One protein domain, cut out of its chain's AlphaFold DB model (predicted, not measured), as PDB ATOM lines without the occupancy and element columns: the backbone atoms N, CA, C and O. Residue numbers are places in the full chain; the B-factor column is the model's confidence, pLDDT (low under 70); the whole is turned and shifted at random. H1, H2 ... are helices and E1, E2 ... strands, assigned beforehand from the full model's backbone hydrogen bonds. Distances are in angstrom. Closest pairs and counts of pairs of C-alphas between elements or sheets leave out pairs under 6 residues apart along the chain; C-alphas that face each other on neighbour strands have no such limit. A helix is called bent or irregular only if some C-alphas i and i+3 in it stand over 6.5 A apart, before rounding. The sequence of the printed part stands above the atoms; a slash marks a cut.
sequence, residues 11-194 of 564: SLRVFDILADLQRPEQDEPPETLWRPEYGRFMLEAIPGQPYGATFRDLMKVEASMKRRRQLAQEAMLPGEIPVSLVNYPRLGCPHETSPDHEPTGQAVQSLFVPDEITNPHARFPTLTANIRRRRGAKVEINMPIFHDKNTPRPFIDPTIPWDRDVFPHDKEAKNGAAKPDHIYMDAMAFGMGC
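Overview. This is residues 11 to 194 of the 564 residues of the protein "Glutamate--cysteine ligase" of Lichtheimia ramosa (UniProt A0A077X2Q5). The model has two lobes side by side along its longest axis, with loops making up much of the second. In the first lobe the strand hairpin E1 and E2 has H1, H2 and H4 round it, and residues 53 to 58, of which 55 to 58 belong to H3, stick out; in the second, long loops run round the two-stranded sheet of E3 and E4, with H5, H6 and H7. The printed part has 184 residues, with seven named helices and four named strands in the order H1, H2, E1, E2, H3, H4, H5, E3, H6, E4, H7, and both sheets are antiparallel. The class is mixed, helices and strands, with under half of the residues in named elements. The whole is only just loose, close to compact, with a radius of gyration of the C-alphas of 19.6 A and spans of 56 by 39 by 34 A.

Along the chain. H1, residues 14 to 21, begins with C-alpha 14 at (18.117, 92.647, 64.554) and is 10.1 A long. H2 is residues 23 to 26, E1 is 32 to 36 with 13.8 A, E2 is 43 to 47 with 13.4 A, and H3 is 55 to 58. H4, residues 60 to 74, is 20.8 A long and ends with C-alpha 74 at (6.880, 99.680, 64.381). H5, residues 123 to 135, is 18.0 A long, E3 is 141 to 144, and H6, residues 168 to 177, is 13.7 A long. E4 is 182 to 185, and H7, residues 189 to 192, ends with C-alpha 192 at (27.974, 90.948, 52.840).

Arrangement. E1 and E2 form an antiparallel hairpin at 151 degrees, with N 35 and O 44 at 2.9 A, within hydrogen-bond range. The closest C-alphas of H1 and E1, those of Leu 21 and Trp 34, are 6.8 A apart; those of H2 and E1, Glu 25 and Leu 33, are 6.3 A apart; those of H4 and E2, Ser 64 and Pro 47, are 6.5 A apart. H1 and H4 only just touch, with 3 pairs of C-alphas within 8 A, made by residues 71 to 72 of H4 alone; the closest are Leu 21 and Ala 72, 7.1 A. They stand at a steep tilt of 64 degrees, opposite ways. H3 and H4 meet only through their link. E3 and E4 are antiparallel at 156 degrees, with N 183 and O 143 at 2.7 A, within hydrogen-bond range. H5 and H7 are only just apart, their closest C-alphas 8.5 A from each other, and H5 and H6 are apart. Every O i to N i+4 pair is within hydrogen-bond range in H1, H4 and H5, against 2 of 6 in H6, which has 4 of 7 O i to N i+3 pairs within range; H2, H3 and H7 are too short for an O i to N i+4 pair. H6 is irregular, but only just: C-alphas 174 and 177 are 6.9 A apart.

Size, cuts and confidence. The two C-alphas farthest apart, those of Thr 54 and Asp 163, are 60.4 A apart. The printed part has no cut. The links from H4 to H5, 48 residues, and from E3 to H6, 23 residues, are long. The mean pLDDT of the printed part is 96.1, and no printed residue is under 70.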
ATOM      1  N   SER A  11      22.446  99.769  64.818       96.25
ATOM      2  CA  SER A  11      21.803  98.956  65.852       96.25
ATOM      3  C   SER A  11      22.065  97.479  65.580       96.25
ATOM      4  O   SER A  11      21.729  96.974  64.512       96.25
ATOM      5  N   LEU A  12      22.641  96.776  66.554       96.12
ATOM      6  CA  LEU A  12      22.913  95.338  66.486       96.12
ATOM      7  C   LEU A  12      21.756  94.496  67.061       96.12
ATOM      8  O   LEU A  12      21.953  93.358  67.493       96.12
ATOM      9  N   ARG A  13      20.544  95.062  67.099       94.50
ATOM     10  CA  ARG A  13      19.346  94.470  67.718       94.50
ATOM     11  C   ARG A  13      18.438  93.722  66.744       94.50
ATOM     12  O   ARG A  13      17.284  93.456  67.069       94.50
ATOM     13  N   VAL A  14      18.938  93.335  65.566       91.94
ATOM     14  CA  VAL A  14      18.117  92.647  64.554       91.94
ATOM     15  C   VAL A  14      17.393  91.415  65.106       91.94
ATOM     16  O   VAL A  14      16.283  91.131  64.682       91.94
ATOM     17  N   PHE A  15      17.983  90.691  66.063       89.50
ATOM     18  CA  PHE A  15      17.366  89.491  66.630       89.50
ATOM     19  C   PHE A  15      16.084  89.807  67.411       89.50
ATOM     20  O   PHE A  15      15.089  89.102  67.253       89.50
ATOM     21  N   ASP A  16      16.087  90.892  68.190       91.88
ATOM     22  CA  ASP A  16      14.897  91.363  68.904       91.88
ATOM     23  C   ASP A  16      13.819  91.790  67.899       91.88
ATOM     24  O   ASP A  16      12.661  91.398  68.010       91.88
ATOM     25  N   ILE A  17      14.231  92.547  66.876       94.88
ATOM     26  CA  ILE A  17      13.339  93.113  65.859       94.88
ATOM     27  C   ILE A  17      12.706  92.002  65.006       94.88
ATOM     28  O   ILE A  17      11.493  91.978  64.809       94.88
ATOM     29  N   LEU A  18      13.498  91.038  64.525       95.19
ATOM     30  CA  LEU A  18      13.002  89.899  63.744       95.19
ATOM     31  C   LEU A  18      12.046  89.029  64.559       95.19
ATOM     32  O   LEU A  18      11.055  88.559  64.013       95.19
ATOM     33  N   ALA A  19      12.299  88.845  65.857       93.50
ATOM     34  CA  ALA A  19      11.410  88.068  66.713       93.50
ATOM     35  C   ALA A  19      10.011  88.695  66.852       93.50
ATOM     36  O   ALA A  19       9.059  87.962  67.112       93.50
ATOM     37  N   ASP A  20       9.872  90.016  66.697       93.75
ATOM     38  CA  ASP A  20       8.576  90.696  66.600       93.75
ATOM     39  C   ASP A  20       7.983  90.565  65.187       93.75
ATOM     40  O   ASP A  20       6.825  90.170  65.039       93.75
ATOM     41  N   LEU A  21       8.788  90.832  64.152       95.88
ATOM     42  CA  LEU A  21       8.357  90.849  62.747       95.88
ATOM     43  C   LEU A  21       7.964  89.476  62.191       95.88
ATOM     44  O   LEU A  21       7.143  89.405  61.282       95.88
ATOM     45  N   GLN A  22       8.527  88.393  62.727       95.69
ATOM     46  CA  GLN A  22       8.251  87.029  62.272       95.69
ATOM     47  C   GLN A  22       7.011  86.407  62.934       95.69
ATOM     48  O   GLN A  22       6.531  85.378  62.465       95.69
ATOM     49  N   ARG A  23       6.450  87.000  64.003       92.38
ATOM     50  CA  ARG A  23       5.231  86.450  64.643       92.38
ATOM     51  C   ARG A  23       4.030  86.413  63.694       92.38
ATOM     52  O   ARG A  23       3.380  85.371  63.657       92.38
ATOM     53  N   PRO A  24       3.740  87.477  62.918       92.38
ATOM     54  CA  PRO A  24       2.621  87.478  61.979       92.38
ATOM     55  C   PRO A  24       2.844  86.591  60.743       92.38
ATOM     56  O   PRO A  24       1.925  86.415  59.955       92.38
ATOM     57  N   GLU A  25       4.030  85.991  60.544       91.62
ATOM     58  CA  GLU A  25       4.256  85.063  59.417       91.62
ATOM     59  C   GLU A  25       3.444  83.763  59.531       91.62
ATOM     60  O   GLU A  25       3.372  82.998  58.573       91.62
ATOM     61  N   GLN A  26       2.844  83.508  60.697       89.00
ATOM     62  CA  GLN A  26       1.944  82.378  60.936       89.00
ATOM     63  C   GLN A  26       0.530  82.611  60.381       89.00
ATOM     64  O   GLN A  26      -0.261  81.669  60.347       89.00
ATOM     65  N   ASP A  27       0.203  83.838  59.967       88.06
ATOM     66  CA  ASP A  27      -1.072  84.152  59.327       88.06
ATOM     67  C   ASP A  27      -1.161  83.485  57.939       88.06
ATOM     68  O   ASP A  27      -0.162  83.356  57.232       88.06
ATOM     69  N   GLU A  28      -2.363  83.081  57.512       87.31
ATOM     70  CA  GLU A  28      -2.584  82.424  56.215       87.31
ATOM     71  C   GLU A  28      -3.466  83.280  55.278       87.31
ATOM     72  O   GLU A  28      -4.685  83.339  55.474       87.31
ATOM     73  N   PRO A  29      -2.908  83.915  54.220       87.00
ATOM     74  CA  PRO A  29      -1.483  84.052  53.901       87.00
ATOM     75  C   PRO A  29      -0.802  85.170  54.716       87.00
ATOM     76  O   PRO A  29      -1.462  86.150  55.074       87.00
ATOM     77  N   PRO A  30       0.526  85.102  54.924       92.62
ATOM     78  CA  PRO A  30       1.248  86.166  55.605       92.62
ATOM     79  C   PRO A  30       1.273  87.435  54.744       92.62
ATOM     80  O   PRO A  30       1.329  87.369  53.514       92.62
ATOM     81  N   GLU A  31       1.263  88.610  55.381       94.19
ATOM     82  CA  GLU A  31       1.353  89.902  54.677       94.19
ATOM     83  C   GLU A  31       2.770  90.131  54.112       94.19
ATOM     84  O   GLU A  31       2.957  90.561  52.969       94.19
ATOM     85  N   THR A  32       3.787  89.818  54.917       96.12
ATOM     86  CA  THR A  32       5.216  90.013  54.626       96.12
ATOM     87  C   THR A  32       6.023  88.868  55.224       96.12
ATOM     88  O   THR A  32       5.586  88.272  56.203       96.12
ATOM     89  N   LEU A  33       7.188  88.572  54.651       97.19
ATOM     90  CA  LEU A  33       8.139  87.609  55.212       97.19
ATOM     91  C   LEU A  33       9.480  88.301  55.460       97.19
ATOM     92  O   LEU A  33       9.923  89.109  54.641       97.19
ATOM     93  N   TRP A  34      10.134  87.937  56.555       97.31
ATOM     94  CA  TRP A  34      11.352  88.537  57.079       97.31
ATOM     95  C   TRP A  34      12.437  87.485  57.240       97.31
ATOM     96  O   TRP A  34      12.215  86.405  57.802       97.31
ATOM     97  N   ARG A  35      13.637  87.781  56.748       94.94
ATOM     98  CA  ARG A  35      14.769  86.854  56.783       94.94
ATOM     99  C   ARG A  35      15.981  87.506  57.450       94.94
ATOM    100  O   ARG A  35      16.175  88.718  57.327       94.94
ATOM    101  N   PRO A  36      16.780  86.725  58.199       93.50
ATOM    102  CA  PRO A  36      18.060  87.202  58.688       93.50
ATOM    103  C   PRO A  36      19.035  87.362  57.522       93.50
ATOM    104  O   PRO A  36      19.156  86.466  56.690       93.50
ATOM    105  N   GLU A  37      19.779  88.459  57.532       97.19
ATOM    106  CA  GLU A  37      20.922  88.676  56.645       97.19
ATOM    107  C   GLU A  37      22.251  88.591  57.404       97.19
ATOM    108  O   GLU A  37      22.264  88.466  58.636       97.19
ATOM    109  N   TYR A  38      23.372  88.634  56.675       97.75
ATOM    110  CA  TYR A  38      24.714  88.506  57.257       97.75
ATOM    111  C   TYR A  38      24.964  89.489  58.409       97.75
ATOM    112  O   TYR A  38      25.473  89.097  59.463       97.75
ATOM    113  N   GLY A  39      24.641  90.768  58.209       97.12
ATOM    114  CA  GLY A  39      24.858  91.811  59.204       97.12
ATOM    115  C   GLY A  39      23.834  91.739  60.335       97.12
ATOM    116  O   GLY A  39      22.630  91.666  60.099       97.12
ATOM    117  N   ARG A  40      24.283  91.868  61.587       96.56
ATOM    118  CA  ARG A  40      23.405  91.948  62.772       96.56
ATOM    119  C   ARG A  40      22.582  93.251  62.843       96.56
ATOM    120  O   ARG A  40      21.820  93.468  63.778       96.56
ATOM    121  N   PHE A  41      22.736  94.121  61.856       96.50
ATOM    122  CA  PHE A  41      22.000  95.371  61.679       96.50
ATOM    123  C   PHE A  41      21.091  95.351  60.439       96.50
ATOM    124  O   PHE A  41      20.466  96.361  60.124       96.50
ATOM    125  N   MET A  42      21.047  94.236  59.702       97.81
ATOM    126  CA  MET A  42      20.351  94.135  58.419       97.81
ATOM    127  C   MET A  42      19.010  93.427  58.560       97.81
ATOM    128  O   MET A  42      18.910  92.406  59.232       97.81
ATOM    129  N   LEU A  43      18.000  93.922  57.850       96.75
ATOM    130  CA  LEU A  43      16.722  93.245  57.665       96.75
ATOM    131  C   LEU A  43      16.542  92.932  56.181       96.75
ATOM    132  O   LEU A  43      16.632  93.839  55.353       96.75
ATOM    133  N   GLU A  44      16.228  91.681  55.856       98.06
ATOM    134  CA  GLU A  44      15.658  91.326  54.559       98.06
ATOM    135  C   GLU A  44      14.151  91.138  54.711       98.06
ATOM    136  O   GLU A  44      13.679  90.499  55.654       98.06
ATOM    137  N   ALA A  45      13.396  91.683  53.758       97.50
ATOM    138  CA  ALA A  45      11.951  91.547  53.719       97.50
ATOM    139  C   ALA A  45      11.465  91.302  52.292       97.50
ATOM    140  O   ALA A  45      11.872  92.003  51.363       97.50
ATOM    141  N   ILE A  46      10.514  90.391  52.121       97.31
ATOM    142  CA  ILE A  46       9.866  90.053  50.844       97.31
ATOM    143  C   ILE A  46       8.333  90.126  51.003       97.31
ATOM    144  O   ILE A  46       7.839  90.086  52.136       97.31
ATOM    145  N   PRO A  47       7.548  90.296  49.918       97.12
ATOM    146  CA  PRO A  47       6.092  90.195  50.023       97.12
ATOM    147  C   PRO A  47       5.698  88.804  50.535       97.12
ATOM    148  O   PRO A  47       6.366  87.817  50.224       97.12
ATOM    149  N   GLY A  48       4.615  88.718  51.311       95.44
ATOM    150  CA  GLY A  48       4.207  87.447  51.911       95.44
ATOM    151  C   GLY A  48       3.721  86.398  50.912       95.44
ATOM    152  O   GLY A  48       3.732  85.206  51.204       95.44
ATOM    153  N   GLN A  49       3.367  86.837  49.705       94.44
ATOM    154  CA  GLN A  49       3.114  85.992  48.546       94.44
ATOM    155  C   GLN A  49       3.787  86.596  47.309       94.44
ATOM    156  O   GLN A  49       3.932  87.822  47.232       94.44
ATOM    157  N   PRO A  50       4.171  85.775  46.315       95.19
ATOM    158  CA  PRO A  50       4.610  86.282  45.022       95.19
ATOM    159  C   PRO A  50       3.556  87.209  44.404       95.19
ATOM    160  O   PRO A  50       2.352  86.978  44.526       95.19
ATOM    161  N   TYR A  51       4.003  88.256  43.712       96.06
ATOM    162  CA  TYR A  51       3.091  89.103  42.945       96.06
ATOM    163  C   TYR A  51       2.440  88.302  41.806       96.06
ATOM    164  O   TYR A  51       3.042  87.381  41.252       96.06
ATOM    165  N   GLY A  52       1.207  88.671  41.451       93.19
ATOM    166  CA  GLY A  52       0.487  88.065  40.332       93.19
ATOM    167  C   GLY A  52       1.055  88.449  38.960       93.19
ATOM    168  O   GLY A  52       2.022  89.201  38.837       93.19
ATOM    169  N   ALA A  53       0.435  87.923  37.902       88.31
ATOM    170  CA  ALA A  53       0.919  88.063  36.527       88.31
ATOM    171  C   ALA A  53       0.345  89.274  35.762       88.31
ATOM    172  O   ALA A  53       0.624  89.424  34.574       88.31
ATOM    173  N   THR A  54      -0.477  90.122  36.392       92.56
ATOM    174  CA  THR A  54      -1.141  91.249  35.714       92.56
ATOM    175  C   THR A  54      -0.392  92.569  35.906       92.56
ATOM    176  O   THR A  54       0.320  92.758  36.890       92.56
ATOM    177  N   PHE A  55      -0.615  93.551  35.025       92.81
ATOM    178  CA  PHE A  55      -0.054  94.898  35.215       92.81
ATOM    179  C   PHE A  55      -0.534  95.576  36.505       92.81
ATOM    180  O   PHE A  55       0.211  96.342  37.110       92.81
ATOM    181  N   ARG A  56      -1.747  95.254  36.974       92.56
ATOM    182  CA  ARG A  56      -2.257  95.747  38.262       92.56
ATOM    183  C   ARG A  56      -1.491  95.179  39.450       92.56
ATOM    184  O   ARG A  56      -1.410  95.834  40.481       92.56
ATOM    185  N   ASP A  57      -0.912  93.988  39.323       94.38
ATOM    186  CA  ASP A  57      -0.072  93.427  40.382       94.38
ATOM    187  C   ASP A  57       1.243  94.204  40.528       94.38
ATOM    188  O   ASP A  57       1.722  94.367  41.648       94.38
ATOM    189  N   LEU A  58       1.765  94.792  39.442       94.56
ATOM    190  CA  LEU A  58       2.949  95.666  39.488       94.56
ATOM    191  C   LEU A  58       2.711  96.925  40.335       94.56
ATOM    192  O   LEU A  58       3.632  97.427  40.974       94.56
ATOM    193  N   MET A  59       1.465  97.399  40.409       93.00
ATOM    194  CA  MET A  59       1.081  98.556  41.231       93.00
ATOM    195  C   MET A  59       1.183  98.279  42.734       93.00
ATOM    196  O   MET A  59       1.278  99.210  43.533       93.00
ATOM    197  N   LYS A  60       1.175  97.002  43.139       96.38
ATOM    198  CA  LYS A  60       1.245  96.595  44.550       96.38
ATOM    199  C   LYS A  60       2.668  96.650  45.108       96.38
ATOM    200  O   LYS A  60       2.827  96.659  46.326       96.38
ATOM    201  N   VAL A  61       3.691  96.692  44.247       97.69
ATOM    202  CA  VAL A  61       5.105  96.591  44.647       97.69
ATOM    203  C   VAL A  61       5.503  97.720  45.599       97.69
ATOM    204  O   VAL A  61       6.006  97.450  46.688       97.69
ATOM    205  N   GLU A  62       5.227  98.975  45.234       97.81
ATOM    206  CA  GLU A  62       5.570 100.137  46.067       97.81
ATOM    207  C   GLU A  62       4.810 100.130  47.394       97.81
ATOM    208  O   GLU A  62       5.411 100.319  48.448       97.81
ATOM    209  N   ALA A  63       3.503  99.854  47.361       96.88
ATOM    210  CA  ALA A  63       2.689  99.782  48.572       96.88
ATOM    211  C   ALA A  63       3.197  98.684  49.521       96.88
ATOM    212  O   ALA A  63       3.306  98.907  50.724       96.88
ATOM    213  N   SER A  64       3.585  97.526  48.977       98.00
ATOM    214  CA  SER A  64       4.193  96.435  49.740       98.00
ATOM    215  C   SER A  64       5.558  96.819  50.331       98.00
ATOM    216  O   SER A  64       5.866  96.442  51.462       98.00
ATOM    217  N   MET A  65       6.398  97.570  49.608       98.19
ATOM    218  CA  MET A  65       7.678  98.077  50.132       98.19
ATOM    219  C   MET A  65       7.467  99.089  51.265       98.19
ATOM    220  O   MET A  65       8.021  98.909  52.350       98.19
ATOM    221  N   LYS A  66       6.580 100.075  51.062       97.50
ATOM    222  CA  LYS A  66       6.208 101.071  52.083       97.50
ATOM    223  C   LYS A  66       5.672 100.401  53.345       97.50
ATOM    224  O   LYS A  66       6.064 100.748  54.458       97.50
ATOM    225  N   ARG A  67       4.827  99.381  53.174       97.50
ATOM    226  CA  ARG A  67       4.276  98.601  54.283       97.50
ATOM    227  C   ARG A  67       5.348  97.830  55.053       97.50
ATOM    228  O   ARG A  67       5.348  97.882  56.277       97.50
ATOM    229  N   ARG A  68       6.298  97.186  54.366       98.00
ATOM    230  CA  ARG A  68       7.454  96.538  55.013       98.00
ATOM    231  C   ARG A  68       8.275  97.540  55.828       98.00
ATOM    232  O   ARG A  68       8.567  97.270  56.987       98.00
ATOM    233  N   ARG A  69       8.584  98.721  55.278       97.38
ATOM    234  CA  ARG A  69       9.298  99.779  56.019       97.38
ATOM    235  C   ARG A  69       8.540 100.211  57.273       97.38
ATOM    236  O   ARG A  69       9.152 100.357  58.329       97.38
ATOM    237  N   GLN A  70       7.226 100.395  57.163       96.88
ATOM    238  CA  GLN A  70       6.375 100.753  58.294       96.88
ATOM    239  C   GLN A  70       6.417  99.679  59.390       96.88
ATOM    240  O   GLN A  70       6.674 100.008  60.541       96.88
ATOM    241  N   LEU A  71       6.226  98.407  59.027       97.12
ATOM    242  CA  LEU A  71       6.282  97.286  59.969       97.12
ATOM    243  C   LEU A  71       7.647  97.202  60.669       97.12
ATOM    244  O   LEU A  71       7.700  97.086  61.890       97.12
ATOM    245  N   ALA A  72       8.752  97.346  59.926       97.00
ATOM    246  CA  ALA A  72      10.091  97.405  60.517       97.00
ATOM    247  C   ALA A  72      10.222  98.550  61.531       97.00
ATOM    248  O   ALA A  72      10.757  98.346  62.615       97.00
ATOM    249  N   GLN A  73       9.720  99.742  61.200       96.06
ATOM    250  CA  GLN A  73       9.761 100.895  62.098       96.06
ATOM    251  C   GLN A  73       8.914 100.686  63.364       96.06
ATOM    252  O   GLN A  73       9.313 101.150  64.430       96.06
ATOM    253  N   GLU A  74       7.767 100.010  63.254       95.75
ATOM    254  CA  GLU A  74       6.880  99.680  64.381       95.75
ATOM    255  C   GLU A  74       7.527  98.682  65.360       95.75
ATOM    256  O   GLU A  74       7.270  98.760  66.560       95.75
ATOM    257  N   ALA A  75       8.394  97.790  64.868       96.06
ATOM    258  CA  ALA A  75       9.149  96.827  65.679       96.06
ATOM    259  C   ALA A  75      10.455  97.396  66.282       96.06
ATOM    260  O   ALA A  75      11.136  96.730  67.060       96.06
ATOM    261  N   MET A  76      10.838  98.618  65.913       95.88
ATOM    262  CA  MET A  76      12.071  99.272  66.359       95.88
ATOM    263  C   MET A  76      11.851 100.133  67.611       95.88
ATOM    264  O   MET A  76      10.761 100.650  67.859       95.88
ATOM    265  N   LEU A  77      12.903 100.326  68.416       95.06
ATOM    266  CA  LEU A  77      12.834 101.223  69.575       95.06
ATOM    267  C   LEU A  77      12.796 102.703  69.155       95.06
ATOM    268  O   LEU A  77      13.237 103.058  68.059       95.06
ATOM    269  N   PRO A  78      12.349 103.612  70.044       91.88
ATOM    270  CA  PRO A  78      12.464 105.046  69.805       91.88
ATOM    271  C   PRO A  78      13.901 105.451  69.444       91.88
ATOM    272  O   PRO A  78      14.844 105.159  70.175       91.88
ATOM    273  N   GLY A  79      14.060 106.140  68.312       89.81
ATOM    274  CA  GLY A  79      15.360 106.580  67.795       89.81
ATOM    275  C   GLY A  79      16.053 105.585  66.855       89.81
ATOM    276  O   GLY A  79      17.014 105.972  66.187       89.81
ATOM    277  N   GLU A  80      15.580 104.345  66.743       94.69
ATOM    278  CA  GLU A  80      15.968 103.420  65.673       94.69
ATOM    279  C   GLU A  80      15.112 103.670  64.425       94.69
ATOM    280  O   GLU A  80      13.913 103.940  64.525       94.69
ATOM    281  N   ILE A  81      15.739 103.611  63.251       95.25
ATOM    282  CA  ILE A  81      15.077 103.847  61.964       95.25
ATOM    283  C   ILE A  81      15.540 102.808  60.928       95.25
ATOM    284  O   ILE A  81      16.740 102.520  60.861       95.25
ATOM    285  N   PRO A  82      14.633 102.248  60.106       96.00
ATOM    286  CA  PRO A  82      15.001 101.388  58.990       96.00
ATOM    287  C   PRO A  82      15.375 102.242  57.774       96.00
ATOM    288  O   PRO A  82      14.530 102.926  57.190       96.00
ATOM    289  N   VAL A  83      16.635 102.164  57.344       96.12
ATOM    290  CA  VAL A  83      17.133 102.931  56.193       96.12
ATOM    291  C   VAL A  83      17.575 101.989  55.080       96.12
ATOM    292  O   VAL A  83      18.357 101.068  55.304       96.12
ATOM    293  N   SER A  84      17.087 102.235  53.864       96.81
ATOM    294  CA  SER A  84      17.495 101.493  52.669       96.81
ATOM    295  C   SER A  84      18.764 102.113  52.097       96.81
ATOM    296  O   SER A  84      18.717 102.989  51.239       96.81
ATOM    297  N   LEU A  85      19.908 101.684  52.624       97.62
ATOM    298  CA  LEU A  85      21.233 102.095  52.171       97.62
ATOM    299  C   LEU A  85      22.033 100.880  51.751       97.62
ATOM    300  O   LEU A  85      22.015  99.858  52.432       97.62
ATOM    301  N   VAL A  86      22.789 101.023  50.664       98.75
ATOM    302  CA  VAL A  86      23.700  99.969  50.227       98.75
ATOM    303  C   VAL A  86      24.743  99.683  51.293       98.75
ATOM    304  O   VAL A  86      24.925  98.536  51.660       98.75
ATOM    305  N   ASN A  87      25.423 100.705  51.801       98.31
ATOM    306  CA  ASN A  87      26.452 100.549  52.817       98.31
ATOM    307  C   ASN A  87      26.291 101.631  53.880       98.31
ATOM    308  O   ASN A  87      26.016 102.790  53.556       98.31
ATOM    309  N   TYR A  88      26.504 101.271  55.147       98.12
ATOM    310  CA  TYR A  88      26.610 102.273  56.197       98.12
ATOM    311  C   TYR A  88      27.935 103.038  56.022       98.12
ATOM    312  O   TYR A  88      28.999 102.412  56.071       98.12
ATOM    313  N   PRO A  89      27.910 104.376  55.837       98.19
ATOM    314  CA  PRO A  89      29.079 105.159  55.417       98.19
ATOM    315  C   PRO A  89      30.340 104.927  56.255       98.19
ATOM    316  O   PRO A  89      31.451 104.923  55.729       98.19
ATOM    317  N   ARG A  90      30.167 104.716  57.561       97.81
ATOM    318  CA  ARG A  90      31.250 104.595  58.541       97.81
ATOM    319  C   ARG A  90      31.380 103.191  59.129       97.81
ATOM    320  O   ARG A  90      31.996 103.029  60.174       97.81
ATOM    321  N   LEU A  91      30.838 102.156  58.478       97.94
ATOM    322  CA  LEU A  91      31.026 100.768  58.922       97.94
ATOM    323  C   LEU A  91      32.524 100.492  59.112       97.94
ATOM    324  O   LEU A  91      33.300 100.793  58.212       97.94
ATOM    325  N   GLY A  92      32.931  99.964  60.270       96.94
ATOM    326  CA  GLY A  92      34.341  99.716  60.603       96.94
ATOM    327  C   GLY A  92      35.151 100.951  61.019       96.94
ATOM    328  O   GLY A  92      36.379 100.875  61.081       96.94
ATOM    329  N   CYS A  93      34.514 102.099  61.271       97.12
ATOM    330  CA  CYS A  93      35.118 103.163  62.072       97.12
ATOM    331  C   CYS A  93      34.853 102.919  63.578       97.12
ATOM    332  O   CYS A  93      33.899 102.219  63.923       97.12
ATOM    333  N   PRO A  94      35.672 103.491  64.483       93.25
ATOM    334  CA  PRO A  94      35.483 103.330  65.926       93.25
ATOM    335  C   PRO A  94      34.129 103.855  66.421       93.25
ATOM    336  O   PRO A  94      33.698 104.925  65.993       93.25
ATOM    337  N   HIS A  95      33.514 103.145  67.373       92.88
ATOM    338  CA  HIS A  95      32.298 103.552  68.097       92.88
ATOM    339  C   HIS A  95      31.020 103.713  67.248       92.88
ATOM    340  O   HIS A  95      30.084 104.411  67.644       92.88
ATOM    341  N   GLU A  96      30.954 103.045  66.094       94.81
ATOM    342  CA  GLU A  96      29.846 103.150  65.129       94.81
ATOM    343  C   GLU A  96      28.726 102.120  65.332       94.81
ATOM    344  O   GLU A  96      27.752 102.101  64.576       94.81
ATOM    345  N   THR A  97      28.840 101.246  66.332       95.50
ATOM    346  CA  THR A  97      27.842 100.207  66.631       95.50
ATOM    347  C   THR A  97      27.166 100.442  67.978       95.50
ATOM    348  O   THR A  97      27.715 101.100  68.860       95.50
ATOM    349  N   SER A  98      25.935  99.949  68.120       94.44
ATOM    350  CA  SER A  98      25.184  99.973  69.374       94.44
ATOM    351  C   SER A  98      24.551  98.600  69.648       94.44
ATOM    352  O   SER A  98      23.676  98.183  68.880       94.44
ATOM    353  N   PRO A  99      24.937  97.902  70.735       94.56
ATOM    354  CA  PRO A  99      26.066  98.212  71.626       94.56
ATOM    355  C   PRO A  99      27.411  98.270  70.887       94.56
ATOM    356  O   PRO A  99      27.536  97.757  69.779       94.56
ATOM    357  N   ASP A 100      28.391  98.929  71.503       94.88
ATOM    358  CA  ASP A 100      29.735  99.067  70.945       94.88
ATOM    359  C   ASP A 100      30.641  97.907  71.373       94.88
ATOM    360  O   ASP A 100      30.561  97.447  72.516       94.88
ATOM    361  N   HIS A 101      31.488  97.435  70.459       95.88
ATOM    362  CA  HIS A 101      32.334  96.259  70.658       95.88
ATOM    363  C   HIS A 101      33.710  96.438  70.015       95.88
ATOM    364  O   HIS A 101      33.844  96.961  68.909       95.88
ATOM    365  N   GLU A 102      34.737  95.920  70.686       95.12
ATOM    366  CA  GLU A 102      36.112  95.922  70.183       95.12
ATOM    367  C   GLU A 102      36.335  94.812  69.140       95.12
ATOM    368  O   GLU A 102      35.833  93.697  69.324       95.12
ATOM    369  N   PRO A 103      37.156  95.033  68.093       96.06
ATOM    370  CA  PRO A 103      37.348  94.096  66.983       96.06
ATOM    371  C   PRO A 103      38.217  92.872  67.336       96.06
ATOM    372  O   PRO A 103      39.102  92.480  66.588       96.06
ATOM    373  N   THR A 104      38.001  92.237  68.487       95.44
ATOM    374  CA  THR A 104      38.823  91.137  69.042       95.44
ATOM    375  C   THR A 104      38.206  89.746  68.855       95.44
ATOM    376  O   THR A 104      38.662  88.763  69.441       95.44
ATOM    377  N   GLY A 105      37.176  89.657  68.013       93.62
ATOM    378  CA  GLY A 105      36.428  88.439  67.727       93.62
ATOM    379  C   GLY A 105      37.208  87.378  66.936       93.62
ATOM    380  O   GLY A 105      38.036  87.686  66.076       93.62
ATOM    381  N   GLN A 106      36.950  86.104  67.240       95.00
ATOM    382  CA  GLN A 106      37.669  84.955  66.674       95.00
ATOM    383  C   GLN A 106      37.163  84.544  65.289       95.00
ATOM    384  O   GLN A 106      37.920  83.934  64.524       95.00
ATOM    385  N   ALA A 107      35.896  84.822  64.969       93.88
ATOM    386  CA  ALA A 107      35.320  84.452  63.685       93.88
ATOM    387  C   ALA A 107      35.867  85.364  62.582       93.88
ATOM    388  O   ALA A 107      36.509  84.879  61.640       93.88
ATOM    389  N   VAL A 108      35.679  86.676  62.747       94.88
ATOM    390  CA  VAL A 108      36.000  87.693  61.746       94.88
ATOM    391  C   VAL A 108      37.499  88.011  61.721       94.88
ATOM    392  O   VAL A 108      38.081  88.050  60.640       94.88
ATOM    393  N   GLN A 109      38.138  88.190  62.886       97.19
ATOM    394  CA  GLN A 109      39.556  88.585  63.024       97.19
ATOM    395  C   GLN A 109      39.945  89.864  62.247       97.19
ATOM    396  O   GLN A 109      41.091  90.023  61.827       97.19
ATOM    397  N   SER A 110      38.995  90.781  62.046       97.88
ATOM    398  CA  SER A 110      39.215  92.063  61.361       97.88
ATOM    399  C   SER A 110      40.026  93.033  62.217       97.88
ATOM    400  O   SER A 110      40.003  92.958  63.446       97.88
ATOM    401  N   LEU A 111      40.704  93.984  61.570       98.19
ATOM    402  CA  LEU A 111      41.272  95.175  62.213       98.19
ATOM    403  C   LEU A 111      40.210  96.197  62.648       98.19
ATOM    404  O   LEU A 111      40.502  97.052  63.479       98.19
ATOM    405  N   PHE A 112      39.010  96.131  62.071       97.94
ATOM    406  CA  PHE A 112      38.052  97.237  62.067       97.94
ATOM    407  C   PHE A 112      36.685  96.877  62.641       97.94
ATOM    408  O   PHE A 112      36.021  97.744  63.202       97.94
ATOM    409  N   VAL A 113      36.233  95.632  62.461       97.75
ATOM    410  CA  VAL A 113      34.884  95.209  62.862       97.75
ATOM    411  C   VAL A 113      34.908  94.055  63.877       97.75
ATOM    412  O   VAL A 113      35.725  93.140  63.746       97.75
ATOM    413  N   PRO A 114      34.020  94.078  64.884       97.25
ATOM    414  CA  PRO A 114      33.866  93.004  65.867       97.25
ATOM    415  C   PRO A 114      33.059  91.821  65.311       97.25
ATOM    416  O   PRO A 114      32.399  91.952  64.283       97.25
ATOM    417  N   ASP A 115      33.069  90.671  65.995       97.00
ATOM    418  CA  ASP A 115      32.250  89.504  65.602       97.00
ATOM    419  C   ASP A 115      30.746  89.810  65.729       97.00
ATOM    420  O   ASP A 115      29.921  89.260  65.002       97.00
ATOM    421  N   GLU A 116      30.376  90.722  66.628       96.75
ATOM    422  CA  GLU A 116      29.005  91.154  66.888       96.75
ATOM    423  C   GLU A 116      28.376  91.909  65.715       96.75
ATOM    424  O   GLU A 116      27.152  92.037  65.662       96.75
ATOM    425  N   ILE A 117      29.178  92.329  64.730       96.50
ATOM    426  CA  ILE A 117      28.662  92.835  63.455       96.50
ATOM    427  C   ILE A 117      27.932  91.741  62.666       96.50
ATOM    428  O   ILE A 117      27.077  92.043  61.833       96.50
ATOM    429  N   THR A 118      28.264  90.475  62.921       96.56
ATOM    430  CA  THR A 118      27.715  89.309  62.242       96.56
ATOM    431  C   THR A 118      26.486  88.792  62.986       96.56
ATOM    432  O   THR A 118      26.424  88.713  64.222       96.56
ATOM    433  N   ASN A 119      25.468  88.423  62.217       94.44
ATOM    434  CA  ASN A 119      24.262  87.793  62.723       94.44
ATOM    435  C   ASN A 119      24.613  86.526  63.539       94.44
ATOM    436  O   ASN A 119      25.448  85.730  63.102       94.44
ATOM    437  N   PRO A 120      24.017  86.328  64.734       91.44
ATOM    438  CA  PRO A 120      24.386  85.232  65.634       91.44
ATOM    439  C   PRO A 120      24.017  83.839  65.108       91.44
ATOM    440  O   PRO A 120      24.498  82.847  65.655       91.44
ATOM    441  N   HIS A 121      23.170  83.731  64.079       92.62
ATOM    442  CA  HIS A 121      22.830  82.442  63.488       92.62
ATOM    443  C   HIS A 121      24.092  81.747  62.957       92.62
ATOM    444  O   HIS A 121      24.790  82.295  62.105       92.62
ATOM    445  N   ALA A 122      24.354  80.515  63.415       93.00
ATOM    446  CA  ALA A 122      25.640  79.819  63.271       93.00
ATOM    447  C   ALA A 122      26.198  79.758  61.838       93.00
ATOM    448  O   ALA A 122      27.416  79.725  61.656       93.00
ATOM    449  N   ARG A 123      25.325  79.790  60.821       94.50
ATOM    450  CA  ARG A 123      25.699  79.882  59.399       94.50
ATOM    451  C   ARG A 123      26.685  81.023  59.120       94.50
ATOM    452  O   ARG A 123      27.697  80.789  58.470       94.50
ATOM    453  N   PHE A 124      26.409  82.234  59.601       96.31
ATOM    454  CA  PHE A 124      27.159  83.434  59.216       96.31
ATOM    455  C   PHE A 124      28.577  83.507  59.807       96.31
ATOM    456  O   PHE A 124      29.513  83.644  59.022       96.31
ATOM    457  N   PRO A 125      28.807  83.346  61.129       96.50
ATOM    458  CA  PRO A 125      30.167  83.347  61.669       96.50
ATOM    459  C   PRO A 125      30.982  82.140  61.185       96.50
ATOM    460  O   PRO A 125      32.192  82.262  60.988       96.50
ATOM    461  N   THR A 126      30.335  80.991  60.936       97.12
ATOM    462  CA  THR A 126      30.998  79.814  60.346       97.12
ATOM    463  C   THR A 126      31.478  80.113  58.931       97.12
ATOM    464  O   THR A 126      32.632  79.834  58.616       97.12
ATOM    465  N   LEU A 127      30.631  80.733  58.103       97.81
ATOM    466  CA  LEU A 127      30.984  81.137  56.743       97.81
ATOM    467  C   LEU A 127      32.175  82.107  56.741       97.81
ATOM    468  O   LEU A 127      33.156  81.851  56.044       97.81
ATOM    469  N   THR A 128      32.146  83.147  57.582       97.81
ATOM    470  CA  THR A 128      33.263  84.098  57.724       97.81
ATOM    471  C   THR A 128      34.570  83.401  58.098       97.81
ATOM    472  O   THR A 128      35.608  83.625  57.470       97.81
ATOM    473  N   ALA A 129      34.530  82.536  59.115       97.75
ATOM    474  CA  ALA A 129      35.717  81.833  59.581       97.75
ATOM    475  C   ALA A 129      36.253  80.857  58.524       97.75
ATOM    476  O   ALA A 129      37.466  80.774  58.332       97.75
ATOM    477  N   ASN A 130      35.373  80.132  57.831       98.06
ATOM    478  CA  ASN A 130      35.769  79.124  56.853       98.06
ATOM    479  C   ASN A 130      36.338  79.741  55.575       98.06
ATOM    480  O   ASN A 130      37.349  79.237  55.099       98.06
ATOM    481  N   ILE A 131      35.798  80.864  55.088       98.25
ATOM    482  CA  ILE A 131      36.392  81.612  53.965       98.25
ATOM    483  C   ILE A 131      37.828  82.019  54.299       98.25
ATOM    484  O   ILE A 131      38.751  81.713  53.549       98.25
ATOM    485  N   ARG A 132      38.042  82.648  55.461       97.94
ATOM    486  CA  ARG A 132      39.377  83.078  55.903       97.94
ATOM    487  C   ARG A 132      40.343  81.903  56.067       97.94
ATOM    488  O   ARG A 132      41.491  81.978  55.639       97.94
ATOM    489  N   ARG A 133      39.890  80.810  56.691       97.56
ATOM    490  CA  ARG A 133      40.712  79.607  56.909       97.56
ATOM    491  C   ARG A 133      41.075  78.922  55.595       97.56
ATOM    492  O   ARG A 133      42.241  78.588  55.424       97.56
ATOM    493  N   ARG A 134      40.112  78.760  54.680       97.81
ATOM    494  CA  ARG A 134      40.324  78.192  53.341       97.81
ATOM    495  C   ARG A 134      41.304  79.041  52.537       97.81
ATOM    496  O   ARG A 134      42.285  78.518  52.027       97.81
ATOM    497  N   ARG A 135      41.090  80.361  52.506       97.81
ATOM    498  CA  ARG A 135      41.971  81.320  51.825       97.81
ATOM    499  C   ARG A 135      43.395  81.327  52.401       97.81
ATOM    500  O   ARG A 135      44.338  81.686  51.695       97.81
ATOM    501  N   GLY A 136      43.550  80.976  53.682       96.62
ATOM    502  CA  GLY A 136      44.815  81.023  54.426       96.62
ATOM    503  C   GLY A 136      45.248  82.437  54.842       96.62
ATOM    504  O   GLY A 136      46.346  82.615  55.362       96.62
ATOM    505  N   ALA A 137      44.394  83.433  54.610       97.06
ATOM    506  CA  ALA A 137      44.603  84.852  54.886       97.06
ATOM    507  C   ALA A 137      43.240  85.534  55.060       97.06
ATOM    508  O   ALA A 137      42.205  84.959  54.699       97.06
ATOM    509  N   LYS A 138      43.209  86.774  55.561       98.12
ATOM    510  CA  LYS A 138      41.977  87.568  55.482       98.12
ATOM    511  C   LYS A 138      41.607  87.835  54.022       98.12
ATOM    512  O   LYS A 138      42.427  87.752  53.099       98.12
ATOM    513  N   VAL A 139      40.338  88.159  53.811       98.25
ATOM    514  CA  VAL A 139      39.912  88.744  52.540       98.25
ATOM    515  C   VAL A 139      40.574  90.111  52.374       98.25
ATOM    516  O   VAL A 139      40.829  90.809  53.353       98.25
ATOM    517  N   GLU A 140      40.903  90.475  51.139       97.81
ATOM    518  CA  GLU A 140      41.641  91.701  50.827       97.81
ATOM    519  C   GLU A 140      40.782  92.573  49.919       97.81
ATOM    520  O   GLU A 140      40.582  92.242  48.750       97.81
ATOM    521  N   ILE A 141      40.284  93.689  50.449       98.69
ATOM    522  CA  ILE A 141      39.435  94.619  49.713       98.69
ATOM    523  C   ILE A 141      40.117  95.989  49.710       98.69
ATOM    524  O   ILE A 141      40.368  96.575  50.761       98.69
ATOM    525  N   ASN A 142      40.414  96.501  48.519       98.62
ATOM    526  CA  ASN A 142      41.044  97.805  48.322       98.62
ATOM    527  C   ASN A 142      40.222  98.599  47.309       98.62
ATOM    528  O   ASN A 142      40.307  98.328  46.113       98.62
ATOM    529  N   MET A 143      39.433  99.567  47.778       98.50
ATOM    530  CA  MET A 143      38.689 100.477  46.899       98.50
ATOM    531  C   MET A 143      39.486 101.762  46.689       98.50
ATOM    532  O   MET A 143      39.976 102.301  47.678       98.50
ATOM    533  N   PRO A 144      39.633 102.276  45.457       98.56
ATOM    534  CA  PRO A 144      40.388 103.503  45.228       98.56
ATOM    535  C   PRO A 144      39.749 104.651  46.008       98.56
ATOM    536  O   PRO A 144      38.523 104.804  46.002       98.56
ATOM    537  N   ILE A 145      40.559 105.445  46.707       98.75
ATOM    538  CA  ILE A 145      40.037 106.612  47.414       98.75
ATOM    539  C   ILE A 145      39.701 107.718  46.413       98.75
ATOM    540  O   ILE A 145      40.429 107.951  45.447       98.75
ATOM    541  N   PHE A 146      38.605 108.437  46.645       98.69
ATOM    542  CA  PHE A 146      38.346 109.663  45.906       98.69
ATOM    543  C   PHE A 146      39.452 110.666  46.240       98.69
ATOM    544  O   PHE A 146      39.669 110.974  47.407       98.69
ATOM    545  N   HIS A 147      40.163 111.192  45.246       98.56
ATOM    546  CA  HIS A 147      41.151 112.237  45.494       98.56
ATOM    547  C   HIS A 147      40.554 113.627  45.280       98.56
ATOM    548  O   HIS A 147      40.521 114.132  44.154       98.56
ATOM    549  N   ASP A 148      40.151 114.261  46.375       98.19
ATOM    550  CA  ASP A 148      39.752 115.663  46.409       98.19
ATOM    551  C   ASP A 148      40.981 116.573  46.639       98.19
ATOM    552  O   ASP A 148      42.136 116.128  46.641       98.19
ATOM    553  N   LYS A 149      40.753 117.879  46.783       98.25
ATOM    554  CA  LYS A 149      41.775 118.927  46.849       98.25
ATOM    555  C   LYS A 149      42.796 118.722  47.971       98.25
ATOM    556  O   LYS A 149      43.978 118.986  47.760       98.25
ATOM    557  N   ASN A 150      42.342 118.288  49.142       98.50
ATOM    558  CA  ASN A 150      43.142 118.113  50.355       98.50
ATOM    559  C   ASN A 150      43.360 116.635  50.712       98.50
ATOM    560  O   ASN A 150      43.928 116.345  51.765       98.50
ATOM    561  N   THR A 151      42.935 115.692  49.863       98.56
ATOM    562  CA  THR A 151      43.218 114.269  50.078       98.56
ATOM    563  C   THR A 151      44.727 114.042  49.929       98.56
ATOM    564  O   THR A 151      45.291 114.433  48.900       98.56
ATOM    565  N   PRO A 152      45.403 113.419  50.913       97.94
ATOM    566  CA  PRO A 152      46.829 113.122  50.820       97.94
ATOM    567  C   PRO A 152      47.177 112.322  49.557       97.94
ATOM    568  O   PRO A 152      46.373 111.530  49.067       97.94
ATOM    569  N   ARG A 153      48.382 112.547  49.018       97.06
ATOM    570  CA  ARG A 153      48.921 111.845  47.843       97.06
ATOM    571  C   ARG A 153      50.386 111.443  48.119       97.06
ATOM    572  O   ARG A 153      51.238 112.334  48.127       97.06
ATOM    573  N   PRO A 154      50.692 110.152  48.356       97.00
ATOM    574  CA  PRO A 154      49.726 109.060  48.456       97.00
ATOM    575  C   PRO A 154      48.840 109.193  49.703       97.00
ATOM    576  O   PRO A 154      49.269 109.719  50.734       97.00
ATOM    577  N   PHE A 155      47.614 108.692  49.621       98.38
ATOM    578  CA  PHE A 155      46.775 108.450  50.784       98.38
ATOM    579  C   PHE A 155      47.217 107.158  51.467       98.38
ATOM    580  O   PHE A 155      47.263 106.095  50.850       98.38
ATOM    581  N   ILE A 156      47.530 107.266  52.755       97.88
ATOM    582  CA  ILE A 156      47.758 106.137  53.651       97.88
ATOM    583  C   ILE A 156      46.718 106.267  54.752       97.88
ATOM    584  O   ILE A 156      46.732 107.267  55.472       97.88
ATOM    585  N   ASP A 157      45.817 105.293  54.860       95.31
ATOM    586  CA  ASP A 157      44.722 105.337  55.826       95.31
ATOM    587  C   ASP A 157      45.277 105.429  57.266       95.31
ATOM    588  O   ASP A 157      45.879 104.468  57.765       95.31
ATOM    589  N   PRO A 158      45.096 106.576  57.954       95.19
ATOM    590  CA  PRO A 158      45.637 106.784  59.292       95.19
ATOM    591  C   PRO A 158      44.877 105.996  60.364       95.19
ATOM    592  O   PRO A 158      45.308 105.961  61.513       95.19
ATOM    593  N   THR A 159      43.738 105.394  60.019       95.00
ATOM    594  CA  THR A 159      42.890 104.642  60.948       95.00
ATOM    595  C   THR A 159      43.233 103.154  61.003       95.00
ATOM    596  O   THR A 159      42.683 102.433  61.833       95.00
ATOM    597  N   ILE A 160      44.156 102.679  60.157       97.31
ATOM    598  CA  ILE A 160      44.674 101.310  60.236       97.31
ATOM    599  C   ILE A 160      45.546 101.178  61.495       97.31
ATOM    600  O   ILE A 160      46.528 101.911  61.636       97.31
ATOM    601  N   PRO A 161      45.253 100.232  62.407       96.38
ATOM    602  CA  PRO A 161      46.058 100.024  63.605       96.38
ATOM    603  C   PRO A 161      47.317  99.201  63.272       96.38
ATOM    604  O   PRO A 161      47.396  98.010  63.563       96.38
ATOM    605  N   TRP A 162      48.312  99.840  62.647       95.69
ATOM    606  CA  TRP A 162      49.519  99.205  62.080       95.69
ATOM    607  C   TRP A 162      50.364  98.368  63.052       95.69
ATOM    608  O   TRP A 162      51.129  97.510  62.605       95.69
ATOM    609  N   ASP A 163      50.248  98.631  64.355       95.38
ATOM    610  CA  ASP A 163      51.011  97.962  65.414       95.38
ATOM    611  C   ASP A 163      50.172  96.954  66.220       95.38
ATOM    612  O   ASP A 163      50.639  96.418  67.226       95.38
ATOM    613  N   ARG A 164      48.931  96.677  65.797       95.50
ATOM    614  CA  ARG A 164      48.094  95.647  66.419       95.50
ATOM    615  C   ARG A 164      48.696  94.253  66.195       95.50
ATOM    616  O   ARG A 164      49.114  93.926  65.088       95.50
ATOM    617  N   ASP A 165      48.697  93.429  67.243       95.88
ATOM    618  CA  ASP A 165      49.182  92.036  67.207       95.88
ATOM    619  C   ASP A 165      48.267  91.111  68.039       95.88
ATOM    620  O   ASP A 165      48.719  90.384  68.923       95.88
ATOM    621  N   VAL A 166      46.949  91.193  67.816       96.69
ATOM    622  CA  VAL A 166      45.950  90.322  68.469       96.69
ATOM    623  C   VAL A 166      45.842  88.993  67.723       96.69
ATOM    624  O   VAL A 166      45.744  87.934  68.345       96.69
ATOM    625  N   PHE A 167      45.884  89.043  66.391       96.88
ATOM    626  CA  PHE A 167      45.841  87.873  65.518       96.88
ATOM    627  C   PHE A 167      47.064  87.826  64.597       96.88
ATOM    628  O   PHE A 167      47.528  88.873  64.151       96.88
ATOM    629  N   PRO A 168      47.542  86.628  64.198       94.38
ATOM    630  CA  PRO A 168      48.648  86.506  63.243       94.38
ATOM    631  C   PRO A 168      48.428  87.288  61.937       94.38
ATOM    632  O   PRO A 168      49.375  87.829  61.368       94.38
ATOM    633  N   HIS A 169      47.171  87.381  61.493       95.12
ATOM    634  CA  HIS A 169      46.763  88.078  60.274       95.12
ATOM    635  C   HIS A 169      46.751  89.615  60.399       95.12
ATOM    636  O   HIS A 169      46.595  90.303  59.392       95.12
ATOM    637  N   ASP A 170      46.941  90.200  61.587       96.62
ATOM    638  CA  ASP A 170      46.989  91.666  61.747       96.62
ATOM    639  C   ASP A 170      48.140  92.289  60.943       96.62
ATOM    640  O   ASP A 170      48.012  93.376  60.379       96.62
ATOM    641  N   LYS A 171      49.238  91.539  60.789       96.50
ATOM    642  CA  LYS A 171      50.433  91.957  60.046       96.50
ATOM    643  C   LYS A 171      50.207  92.026  58.534       96.50
ATOM    644  O   LYS A 171      50.996  92.666  57.847       96.50
ATOM    645  N   GLU A 172      49.146  91.414  58.001       97.25
ATOM    646  CA  GLU A 172      48.869  91.373  56.555       97.25
ATOM    647  C   GLU A 172      48.726  92.770  55.948       97.25
ATOM    648  O   GLU A 172      49.300  93.032  54.891       97.25
ATOM    649  N   ALA A 173      48.050  93.692  56.646       97.00
ATOM    650  CA  ALA A 173      47.906  95.079  56.201       97.00
ATOM    651  C   ALA A 173      49.281  95.732  55.985       97.00
ATOM    652  O   ALA A 173      49.562  96.255  54.906       97.00
ATOM    653  N   LYS A 174      50.168  95.618  56.983       96.12
ATOM    654  CA  LYS A 174      51.548  96.134  56.952       96.12
ATOM    655  C   LYS A 174      52.431  95.425  55.922       96.12
ATOM    656  O   LYS A 174      53.347  96.035  55.382       96.12
ATOM    657  N   ASN A 175      52.135  94.162  55.625       96.25
ATOM    658  CA  ASN A 175      52.853  93.344  54.647       96.25
ATOM    659  C   ASN A 175      52.374  93.563  53.199       96.25
ATOM    660  O   ASN A 175      52.766  92.807  52.311       96.25
ATOM    661  N   GLY A 176      51.556  94.590  52.949       96.19
ATOM    662  CA  GLY A 176      51.167  95.020  51.605       96.19
ATOM    663  C   GLY A 176      49.735  94.682  51.198       96.19
ATOM    664  O   GLY A 176      49.357  95.009  50.075       96.19
ATOM    665  N   ALA A 177      48.923  94.079  52.078       97.56
ATOM    666  CA  ALA A 177      47.499  93.883  51.791       97.56
ATOM    667  C   ALA A 177      46.737  95.221  51.730       97.56
ATOM    668  O   ALA A 177      45.808  95.359  50.937       97.56
ATOM    669  N   ALA A 178      47.143  96.216  52.529       98.25
ATOM    670  CA  ALA A 178      46.617  97.578  52.454       98.25
ATOM    671  C   ALA A 178      47.427  98.398  51.437       98.25
ATOM    672  O   ALA A 178      48.625  98.624  51.627       98.25
ATOM    673  N   LYS A 179      46.784  98.841  50.352       98.44
ATOM    674  CA  LYS A 179      47.455  99.557  49.256       98.44
ATOM    675  C   LYS A 179      47.416 101.077  49.480       98.44
ATOM    676  O   LYS A 179      46.386 101.590  49.916       98.44
ATOM    677  N   PRO A 180      48.489 101.824  49.147       98.31
ATOM    678  CA  PRO A 180      48.419 103.283  49.045       98.31
ATOM    679  C   PRO A 180      47.313 103.719  48.078       98.31
ATOM    680  O   PRO A 180      47.039 103.006  47.115       98.31
ATOM    681  N   ASP A 181      46.695 104.874  48.324       98.56
ATOM    682  CA  ASP A 181      45.588 105.431  47.523       98.56
ATOM    683  C   ASP A 181      44.308 104.572  47.511       98.56
ATOM    684  O   ASP A 181      43.445 104.723  46.645       98.56
ATOM    685  N   HIS A 182      44.154 103.682  48.497       98.69
ATOM    686  CA  HIS A 182      42.972 102.837  48.643       98.69
ATOM    687  C   HIS A 182      42.406 102.869  50.067       98.69
ATOM    688  O   HIS A 182      43.123 102.995  51.059       98.69
ATOM    689  N   ILE A 183      41.090 102.707  50.154       98.81
ATOM    690  CA  ILE A 183      40.345 102.390  51.366       98.81
ATOM    691  C   ILE A 183      40.463 100.880  51.574       98.81
ATOM    692  O   ILE A 183      39.936 100.095  50.776       98.81
ATOM    693  N   TYR A 184      41.169 100.478  52.632       98.75
ATOM    694  CA  TYR A 184      41.405  99.073  52.957       98.75
ATOM    695  C   TYR A 184      40.328  98.518  53.897       98.75
ATOM    696  O   TYR A 184      39.991  99.124  54.921       98.75
ATOM    697  N   MET A 185      39.812  97.343  53.546       98.75
ATOM    698  CA  MET A 185      38.804  96.575  54.274       98.75
ATOM    699  C   MET A 185      39.206  95.089  54.249       98.75
ATOM    700  O   MET A 185      39.678  94.589  53.228       98.75
ATOM    701  N   ASP A 186      39.041  94.380  55.366       98.44
ATOM    702  CA  ASP A 186      39.677  93.066  55.584       98.44
ATOM    703  C   ASP A 186      38.721  91.967  56.080       98.44
ATOM    704  O   ASP A 186      39.147  90.957  56.641       98.44
ATOM    705  N   ALA A 187      37.414  92.165  55.899       98.31
ATOM    706  CA  ALA A 187      36.395  91.284  56.452       98.31
ATOM    707  C   ALA A 187      35.173  91.132  55.550       98.31
ATOM    708  O   ALA A 187      34.758  92.071  54.870       98.31
ATOM    709  N   MET A 188      34.530  89.965  55.653       98.62
ATOM    710  CA  MET A 188      33.272  89.642  54.971       98.62
ATOM    711  C   MET A 188      32.170  90.677  55.243       98.62
ATOM    712  O   MET A 188      31.381  90.993  54.356       98.62
ATOM    713  N   ALA A 189      32.163  91.268  56.442       98.06
ATOM    714  CA  ALA A 189      31.187  92.275  56.843       98.06
ATOM    715  C   ALA A 189      31.185  93.537  55.980       98.06
ATOM    716  O   ALA A 189      30.149  94.178  55.878       98.06
ATOM    717  N   PHE A 190      32.297  93.881  55.334       98.69
ATOM    718  CA  PHE A 190      32.339  95.052  54.462       98.69
ATOM    719  C   PHE A 190      31.607  94.851  53.138       98.69
ATOM    720  O   PHE A 190      31.218  95.833  52.521       98.69
ATOM    721  N   GLY A 191      31.431  93.601  52.703       98.50
ATOM    722  CA  GLY A 191      30.701  93.280  51.482       98.50
ATOM    723  C   GLY A 191      29.329  92.687  51.761       98.50
ATOM    724  O   GLY A 191      28.321  93.263  51.382       98.50
ATOM    725  N   MET A 192      29.259  91.568  52.482       98.44
ATOM    726  CA  MET A 192      27.974  90.948  52.840       98.44
ATOM    727  C   MET A 192      27.180  91.763  53.875       98.44
ATOM    728  O   MET A 192      26.006  91.498  54.089       98.44
ATOM    729  N   GLY A 193      27.794  92.777  54.498       98.12
ATOM    730  CA  GLY A 193      27.082  93.813  55.255       98.12
ATOM    731  C   GLY A 193      26.465  94.916  54.385       98.12
ATOM    732  O   GLY A 193      25.890  95.855  54.932       98.12
ATOM    733  N   CYS A 194      26.596  94.835  53.055       98.69
ATOM    734  CA  CYS A 194      25.906  95.721  52.127       98.69
ATOM    735  C   CYS A 194      24.510  95.194  51.759       98.69
ATOM    736  O   CYS A 194      24.294  93.993  51.617       98.69
TER     737      CYS A 194